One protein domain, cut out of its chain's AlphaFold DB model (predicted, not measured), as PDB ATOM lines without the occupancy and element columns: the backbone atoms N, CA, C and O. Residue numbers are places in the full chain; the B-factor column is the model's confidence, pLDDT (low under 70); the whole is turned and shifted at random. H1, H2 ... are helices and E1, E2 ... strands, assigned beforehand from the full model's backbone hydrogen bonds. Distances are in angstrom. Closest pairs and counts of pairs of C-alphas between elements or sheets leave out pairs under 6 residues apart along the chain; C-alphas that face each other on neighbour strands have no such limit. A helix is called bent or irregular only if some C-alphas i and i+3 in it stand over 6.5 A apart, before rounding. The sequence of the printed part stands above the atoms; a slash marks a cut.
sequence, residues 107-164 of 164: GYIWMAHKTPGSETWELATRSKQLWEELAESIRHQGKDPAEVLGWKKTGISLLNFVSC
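This is residues 107 to 164 of the 164 residues of a protein of Ensete ventricosum (UniProt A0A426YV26). One long helix, H1, makes the length of this model; the stretch before it, residues 107 to 118, runs out to its start, and after H1 the chain turns sharply into the short helix H2. E1 lies beyond, between two short paired stretches, residues 108 to 109 and 151 to 152, as a small ragged patch of strands. The printed part has 58 residues, with two named helices and one named strand in the order H1, H2, E1, and is mostly helix. It is only just loose, close to compact, with a radius of gyration of the C-alphas of 12.7 A, and elongated, spanning 37 by 22 by 20 A.

Start at C-alpha 107, (7.974, 9.018, 11.655); residues 107 to 118 hold no named element. Find C-alpha 119 at (13.475, 30.454, 6.556); from there H1, residues 119 to 140, runs 32.9 A to C-alpha 140 at (-8.251, 8.495, -4.803). H1 is irregular, but only just: C-alphas 119 and 122 are 6.6 A apart. Next come H2, residues 145 to 148, and E1, residues 157 to 159.

Look at residues 135 to 139, with which alone H1 touches H2, only at the corner by their tight link; the closest C-alphas, of Ala 135 and Pro 145, are 5.3 A apart. H1 and E1 are apart; H2 and E1 are only just apart, at 8.3 A. E1 pairs with no named strand, but its residues 157 to 158 pair antiparallel with residues 108 to 109, and 158 to 159 with 151 to 152, also antiparallel. In H1, 17 of 18 O i to N i+4 pairs are within hydrogen-bond range; H2 is too short for such a pair.

The C-alphas farthest apart, of Gly 117 and Cys 164, the chain's last residue, stand 39.0 A apart. The printed part has no cut, and the link from H2 to E1 is short. Mean pLDDT of the printed part is 74.3; look for values under 70 at residues 112 to 113 and 153 to 164.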
ATOM      1  N   GLY A 107       9.014   8.760  12.653       79.56
ATOM      2  CA  GLY A 107       7.974   9.018  11.655       79.56
ATOM      3  C   GLY A 107       7.066  10.220  11.944       79.56
ATOM      4  O   GLY A 107       5.993  10.320  11.359       79.56
ATOM      5  N   TYR A 108       7.462  11.150  12.822       79.12
ATOM      6  CA  TYR A 108       6.651  12.333  13.133       79.12
ATOM      7  C   TYR A 108       6.933  13.522  12.208       79.12
ATOM      8  O   TYR A 108       8.082  13.930  12.037       79.12
ATOM      9  N   ILE A 109       5.872  14.163  11.706       79.56
ATOM     10  CA  ILE A 109       5.952  15.508  11.111       79.56
ATOM     11  C   ILE A 109       5.424  16.521  12.129       79.56
ATOM     12  O   ILE A 109       4.215  16.744  12.241       79.56
ATOM     13  N   TRP A 110       6.336  17.131  12.892       76.62
ATOM     14  CA  TRP A 110       5.991  18.070  13.961       76.62
ATOM     15  C   TRP A 110       6.295  19.523  13.575       76.62
ATOM     16  O   TRP A 110       7.439  19.895  13.317       76.62
ATOM     17  N   MET A 111       5.253  20.358  13.554       73.69
ATOM     18  CA  MET A 111       5.355  21.790  13.235       73.69
ATOM     19  C   MET A 111       5.412  22.696  14.478       73.69
ATOM     20  O   MET A 111       5.679  23.882  14.329       73.69
ATOM     21  N   ALA A 112       5.183  22.178  15.694       68.31
ATOM     22  CA  ALA A 112       4.988  23.021  16.885       68.31
ATOM     23  C   ALA A 112       6.248  23.780  17.331       68.31
ATOM     24  O   ALA A 112       6.141  24.859  17.897       68.31
ATOM     25  N   HIS A 113       7.437  23.240  17.053       67.38
ATOM     26  CA  HIS A 113       8.711  23.892  17.381       67.38
ATOM     27  C   HIS A 113       9.217  24.825  16.278       67.38
ATOM     28  O   HIS A 113      10.307  25.379  16.395       67.38
ATOM     29  N   LYS A 114       8.476  24.962  15.173       70.94
ATOM     30  CA  LYS A 114       8.886  25.814  14.060       70.94
ATOM     31  C   LYS A 114       8.270  27.189  14.242       70.94
ATOM     32  O   LYS A 114       7.052  27.332  14.247       70.94
ATOM     33  N   THR A 115       9.120  28.197  14.376       75.94
ATOM     34  CA  THR A 115       8.682  29.586  14.505       75.94
ATOM     35  C   THR A 115       8.138  30.080  13.160       75.94
ATOM     36  O   THR A 115       8.864  29.993  12.155       75.94
ATOM     37  N   PRO A 116       6.897  30.600  13.113       75.69
ATOM     38  CA  PRO A 116       6.374  31.278  11.933       75.69
ATOM     39  C   PRO A 116       7.311  32.413  11.498       75.69
ATOM     40  O   PRO A 116       7.768  33.187  12.335       75.69
ATOM     41  N   GLY A 117       7.627  32.490  10.203       74.25
ATOM     42  CA  GLY A 117       8.531  33.508   9.644       74.25
ATOM     43  C   GLY A 117      10.023  33.144   9.634       74.25
ATOM     44  O   GLY A 117      10.830  33.932   9.156       74.25
ATOM     45  N   SER A 118      10.411  31.958  10.116       79.69
ATOM     46  CA  SER A 118      11.769  31.435   9.887       79.69
ATOM     47  C   SER A 118      11.948  30.946   8.443       79.69
ATOM     48  O   SER A 118      10.997  30.464   7.833       79.69
ATOM     49  N   GLU A 119      13.177  30.958   7.915       76.38
ATOM     50  CA  GLU A 119      13.475  30.454   6.556       76.38
ATOM     51  C   GLU A 119      13.047  28.986   6.358       76.38
ATOM     52  O   GLU A 119      12.688  28.554   5.265       76.38
ATOM     53  N   THR A 120      13.023  28.202   7.441       80.69
ATOM     54  CA  THR A 120      12.608  26.790   7.402       80.69
ATOM     55  C   THR A 120      11.099  26.580   7.539       80.69
ATOM     56  O   THR A 120      10.624  25.456   7.344       80.69
ATOM     57  N   TRP A 121      10.335  27.624   7.879       81.94
ATOM     58  CA  TRP A 121       8.886  27.549   8.070       81.94
ATOM     59  C   TRP A 121       8.165  27.238   6.762       81.94
ATOM     60  O   TRP A 121       7.346  26.318   6.713       81.94
ATOM     61  N   GLU A 122       8.496  27.967   5.697       84.44
ATOM     62  CA  GLU A 122       7.872  27.787   4.384       84.44
ATOM     63  C   GLU A 122       8.162  26.394   3.826       84.44
ATOM     64  O   GLU A 122       7.252  25.692   3.387       84.44
ATOM     65  N   LEU A 123       9.417  25.945   3.938       85.19
ATOM     66  CA  LEU A 123       9.827  24.616   3.493       85.19
ATOM     67  C   LEU A 123       9.128  23.504   4.286       85.19
ATOM     68  O   LEU A 123       8.660  22.530   3.698       85.19
ATOM     69  N   ALA A 124       9.011  23.646   5.605       85.50
ATOM     70  CA  ALA A 124       8.325  22.663   6.437       85.50
ATOM     71  C   ALA A 124       6.813  22.628   6.184       85.50
ATOM     72  O   ALA A 124       6.222  21.551   6.109       85.50
ATOM     73  N   THR A 125       6.200  23.797   5.996       85.25
ATOM     74  CA  THR A 125       4.776  23.921   5.664       85.25
ATOM     75  C   THR A 125       4.487  23.277   4.314       85.25
ATOM     76  O   THR A 125       3.591  22.438   4.213       85.25
ATOM     77  N   ARG A 126       5.301  23.586   3.301       86.69
ATOM     78  CA  ARG A 126       5.198  22.982   1.971       86.69
ATOM     79  C   ARG A 126       5.437  21.474   2.012       86.69
ATOM     80  O   ARG A 126       4.702  20.721   1.386       86.69
ATOM     81  N   SER A 127       6.429  21.014   2.775       86.25
ATOM     82  CA  SER A 127       6.688  19.582   2.945       86.25
ATOM     83  C   SER A 127       5.482  18.861   3.548       86.25
ATOM     84  O   SER A 127       5.102  17.806   3.045       86.25
ATOM     85  N   LYS A 128       4.844  19.438   4.574       86.12
ATOM     86  CA  LYS A 128       3.627  18.878   5.168       86.12
ATOM     87  C   LYS A 128       2.478  18.808   4.155       86.12
ATOM     88  O   LYS A 128       1.813  17.780   4.085       86.12
ATOM     89  N   GLN A 129       2.264  19.863   3.370       87.50
ATOM     90  CA  GLN A 129       1.225  19.884   2.332       87.50
ATOM     91  C   GLN A 129       1.428  18.765   1.305       87.50
ATOM     92  O   GLN A 129       0.498  18.009   1.047       87.50
ATOM     93  N   LEU A 130       2.656  18.576   0.811       88.12
ATOM     94  CA  LEU A 130       2.978  17.504  -0.139       88.12
ATOM     95  C   LEU A 130       2.711  16.100   0.431       88.12
ATOM     96  O   LEU A 130       2.292  15.205  -0.300       88.12
ATOM     97  N   TRP A 131       2.929  15.897   1.734       85.62
ATOM     98  CA  TRP A 131       2.582  14.640   2.403       85.62
ATOM     99  C   TRP A 131       1.069  14.411   2.479       85.62
ATOM    100  O   TRP A 131       0.610  13.289   2.263       85.62
ATOM    101  N   GLU A 132       0.292  15.460   2.749       87.88
ATOM    102  CA  GLU A 132      -1.172  15.384   2.741       87.88
ATOM    103  C   GLU A 132      -1.713  15.108   1.329       87.88
ATOM    104  O   GLU A 132      -2.548  14.219   1.166       87.88
ATOM    105  N   GLU A 133      -1.185  15.783   0.307       87.81
ATOM    106  CA  GLU A 133      -1.524  15.547  -1.104       87.81
ATOM    107  C   GLU A 133      -1.186  14.117  -1.545       87.81
ATOM    108  O   GLU A 133      -1.977  13.464  -2.230       87.81
ATOM    109  N   LEU A 134      -0.032  13.591  -1.123       85.56
ATOM    110  CA  LEU A 134       0.346  12.209  -1.402       85.56
ATOM    111  C   LEU A 134      -0.640  11.223  -0.762       85.56
ATOM    112  O   LEU A 134      -1.083  10.289  -1.433       85.56
ATOM    113  N   ALA A 135      -1.006  11.429   0.504       86.81
ATOM    114  CA  ALA A 135      -1.983  10.584   1.180       86.81
ATOM    115  C   ALA A 135      -3.352  10.630   0.484       86.81
ATOM    116  O   ALA A 135      -3.992   9.591   0.322       86.81
ATOM    117  N   GLU A 136      -3.776  11.805   0.020       87.88
ATOM    118  CA  GLU A 136      -5.027  11.963  -0.723       87.88
ATOM    119  C   GLU A 136      -4.981  11.259  -2.083       87.88
ATOM    120  O   GLU A 136      -5.920  10.560  -2.460       87.88
ATOM    121  N   SER A 137      -3.843  11.315  -2.781       85.31
ATOM    122  CA  SER A 137      -3.657  10.587  -4.043       85.31
ATOM    123  C   SER A 137      -3.821   9.068  -3.892       85.31
ATOM    124  O   SER A 137      -4.234   8.394  -4.835       85.31
ATOM    125  N   ILE A 138      -3.528   8.523  -2.706       85.88
ATOM    126  CA  ILE A 138      -3.716   7.102  -2.386       85.88
ATOM    127  C   ILE A 138      -5.185   6.804  -2.090       85.88
ATOM    128  O   ILE A 138      -5.703   5.800  -2.583       85.88
ATOM    129  N   ARG A 139      -5.880   7.702  -1.380       86.06
ATOM    130  CA  ARG A 139      -7.337   7.596  -1.184       86.06
ATOM    131  C   ARG A 139      -8.081   7.604  -2.513       86.06
ATOM    132  O   ARG A 139      -8.972   6.786  -2.711       86.06
ATOM    133  N   HIS A 140      -7.675   8.458  -3.454       86.25
ATOM    134  CA  HIS A 140      -8.251   8.495  -4.803       86.25
ATOM    135  C   HIS A 140      -8.057   7.193  -5.590       86.25
ATOM    136  O   HIS A 140      -8.863   6.883  -6.462       86.25
ATOM    137  N   GLN A 141      -7.033   6.402  -5.266       82.69
ATOM    138  CA  GLN A 141      -6.832   5.063  -5.834       82.69
ATOM    139  C   GLN A 141      -7.665   3.980  -5.122       82.69
ATOM    140  O   GLN A 141      -7.488   2.795  -5.403       82.69
ATOM    141  N   GLY A 142      -8.537   4.362  -4.183       84.31
ATOM    142  CA  GLY A 142      -9.358   3.444  -3.393       84.31
ATOM    143  C   GLY A 142      -8.581   2.675  -2.323       84.31
ATOM    144  O   GLY A 142      -9.069   1.658  -1.841       84.31
ATOM    145  N   LYS A 143      -7.369   3.121  -1.965       84.81
ATOM    146  CA  LYS A 143      -6.524   2.488  -0.942       84.81
ATOM    147  C   LYS A 143      -6.481   3.342   0.321       84.81
ATOM    148  O   LYS A 143      -6.569   4.568   0.246       84.81
ATOM    149  N   ASP A 144      -6.290   2.713   1.477       84.44
ATOM    150  CA  ASP A 144      -6.097   3.453   2.723       84.44
ATOM    151  C   ASP A 144      -4.633   3.930   2.849       84.44
ATOM    152  O   ASP A 144      -3.715   3.105   2.890       84.44
ATOM    153  N   PRO A 145      -4.360   5.248   2.930       81.81
ATOM    154  CA  PRO A 145      -3.011   5.757   3.178       81.81
ATOM    155  C   PRO A 145      -2.416   5.303   4.517       81.81
ATOM    156  O   PRO A 145      -1.189   5.274   4.637       81.81
ATOM    157  N   ALA A 146      -3.234   4.930   5.506       80.38
ATOM    158  CA  ALA A 146      -2.725   4.359   6.749       80.38
ATOM    159  C   ALA A 146      -2.109   2.969   6.526       80.38
ATOM    160  O   ALA A 146      -1.084   2.660   7.123       80.38
ATOM    161  N   GLU A 147      -2.675   2.162   5.629       79.31
ATOM    162  CA  GLU A 147      -2.145   0.838   5.288       79.31
ATOM    163  C   GLU A 147      -0.962   0.924   4.317       79.31
ATOM    164  O   GLU A 147       0.014   0.193   4.456       79.31
ATOM    165  N   VAL A 148      -1.027   1.832   3.337       77.06
ATOM    166  CA  VAL A 148      -0.016   1.923   2.269       77.06
ATOM    167  C   VAL A 148       1.224   2.711   2.693       77.06
ATOM    168  O   VAL A 148       2.335   2.344   2.321       77.06
ATOM    169  N   LEU A 149       1.052   3.813   3.427       80.12
ATOM    170  CA  LEU A 149       2.158   4.681   3.855       80.12
ATOM    171  C   LEU A 149       2.418   4.622   5.357       80.12
ATOM    172  O   LEU A 149       3.401   5.201   5.814       80.12
ATOM    173  N   GLY A 150       1.513   4.036   6.142       79.69
ATOM    174  CA  GLY A 150       1.527   4.263   7.582       79.69
ATOM    175  C   GLY A 150       1.074   5.661   7.984       79.69
ATOM    176  O   GLY A 150       1.334   6.069   9.115       79.69
ATOM    177  N   TRP A 151       0.475   6.428   7.065       77.62
ATOM    178  CA  TRP A 151       0.158   7.836   7.281       77.62
ATOM    179  C   TRP A 151      -1.180   8.012   7.993       77.62
ATOM    180  O   TRP A 151      -2.237   7.655   7.466       77.62
ATOM    181  N   LYS A 152      -1.157   8.678   9.152       78.31
ATOM    182  CA  LYS A 152      -2.370   9.107   9.857       78.31
ATOM    183  C   LYS A 152      -2.313  10.591  10.198       78.31
ATOM    184  O   LYS A 152      -1.413  11.049  10.907       78.31
ATOM    185  N   LYS A 153      -3.338  11.337   9.764       68.88
ATOM    186  CA  LYS A 153      -3.557  12.742  10.142       68.88
ATOM    187  C   LYS A 153      -4.085  12.813  11.579       68.88
ATOM    188  O   LYS A 153      -5.263  13.046  11.820       68.88
ATOM    189  N   THR A 154      -3.201  12.557  12.534       56.19
ATOM    190  CA  THR A 154      -3.413  12.884  13.950       56.19
ATOM    191  C   THR A 154      -2.852  14.298  14.173       56.19
ATOM    192  O   THR A 154      -2.033  14.750  13.371       56.19
ATOM    193  N   GLY A 155      -3.263  15.034  15.217       50.31
ATOM    194  CA  GLY A 155      -2.735  16.384  15.527       50.31
ATOM    195  C   GLY A 155      -1.194  16.475  15.602       50.31
ATOM    196  O   GLY A 155      -0.628  17.562  15.566       50.31
ATOM    197  N   ILE A 156      -0.534  15.315  15.621       46.19
ATOM    198  CA  ILE A 156       0.871  15.052  15.330       46.19
ATOM    199  C   ILE A 156       0.855  14.025  14.183       46.19
ATOM    200  O   ILE A 156       0.311  12.932  14.359       46.19
ATOM    201  N   SER A 157       1.333  14.363  12.984       49.59
ATOM    202  CA  SER A 157       1.218  13.433  11.851       49.59
ATOM    203  C   SER A 157       2.205  12.281  12.023       49.59
ATOM    204  O   SER A 157       3.385  12.523  12.274       49.59
ATOM    205  N   LEU A 158       1.698  11.053  11.926       44.59
ATOM    206  CA  LEU A 158       2.420   9.806  12.171       44.59
ATOM    207  C   LEU A 158       2.645   9.075  10.847       44.59
ATOM    208  O   LEU A 158       1.682   8.887  10.101       44.59
ATOM    209  N   LEU A 159       3.883   8.655  10.595       51.41
ATOM    210  CA  LEU A 159       4.286   7.739   9.533       51.41
ATOM    211  C   LEU A 159       4.815   6.453  10.187       51.41
ATOM    212  O   LEU A 159       5.982   6.379  10.561       51.41
ATOM    213  N   ASN A 160       3.956   5.450  10.352       42.06
ATOM    214  CA  ASN A 160       4.360   4.138  10.862       42.06
ATOM    215  C   ASN A 160       4.659   3.194   9.693       42.06
ATOM    216  O   ASN A 160       3.732   2.685   9.070       42.06
ATOM    217  N   PHE A 161       5.929   2.906   9.408       45.72
ATOM    218  CA  PHE A 161       6.260   1.838   8.461       45.72
ATOM    219  C   PHE A 161       5.827   0.483   9.044       45.72
ATOM    220  O   PHE A 161       6.455  -0.041   9.961       45.72
ATOM    221  N   VAL A 162       4.729  -0.069   8.524       35.38
ATOM    222  CA  VAL A 162       4.304  -1.446   8.797       35.38
ATOM    223  C   VAL A 162       5.256  -2.380   8.045       35.38
ATOM    224  O   VAL A 162       5.281  -2.372   6.821       35.38
ATOM    225  N   SER A 163       6.060  -3.108   8.824       33.59
ATOM    226  CA  SER A 163       6.897  -4.285   8.530       33.59
ATOM    227  C   SER A 163       7.502  -4.460   7.124       33.59
ATOM    228  O   SER A 163       6.801  -4.736   6.152       33.59
ATOM    229  N   CYS A 164       8.842  -4.450   7.074       33.62
ATOM    230  CA  CYS A 164       9.601  -5.353   6.194       33.62
ATOM    231  C   CYS A 164       9.543  -6.788   6.729       33.62
ATOM    232  O   CYS A 164       9.473  -6.941   7.972       33.62
TER     233      CYS A 164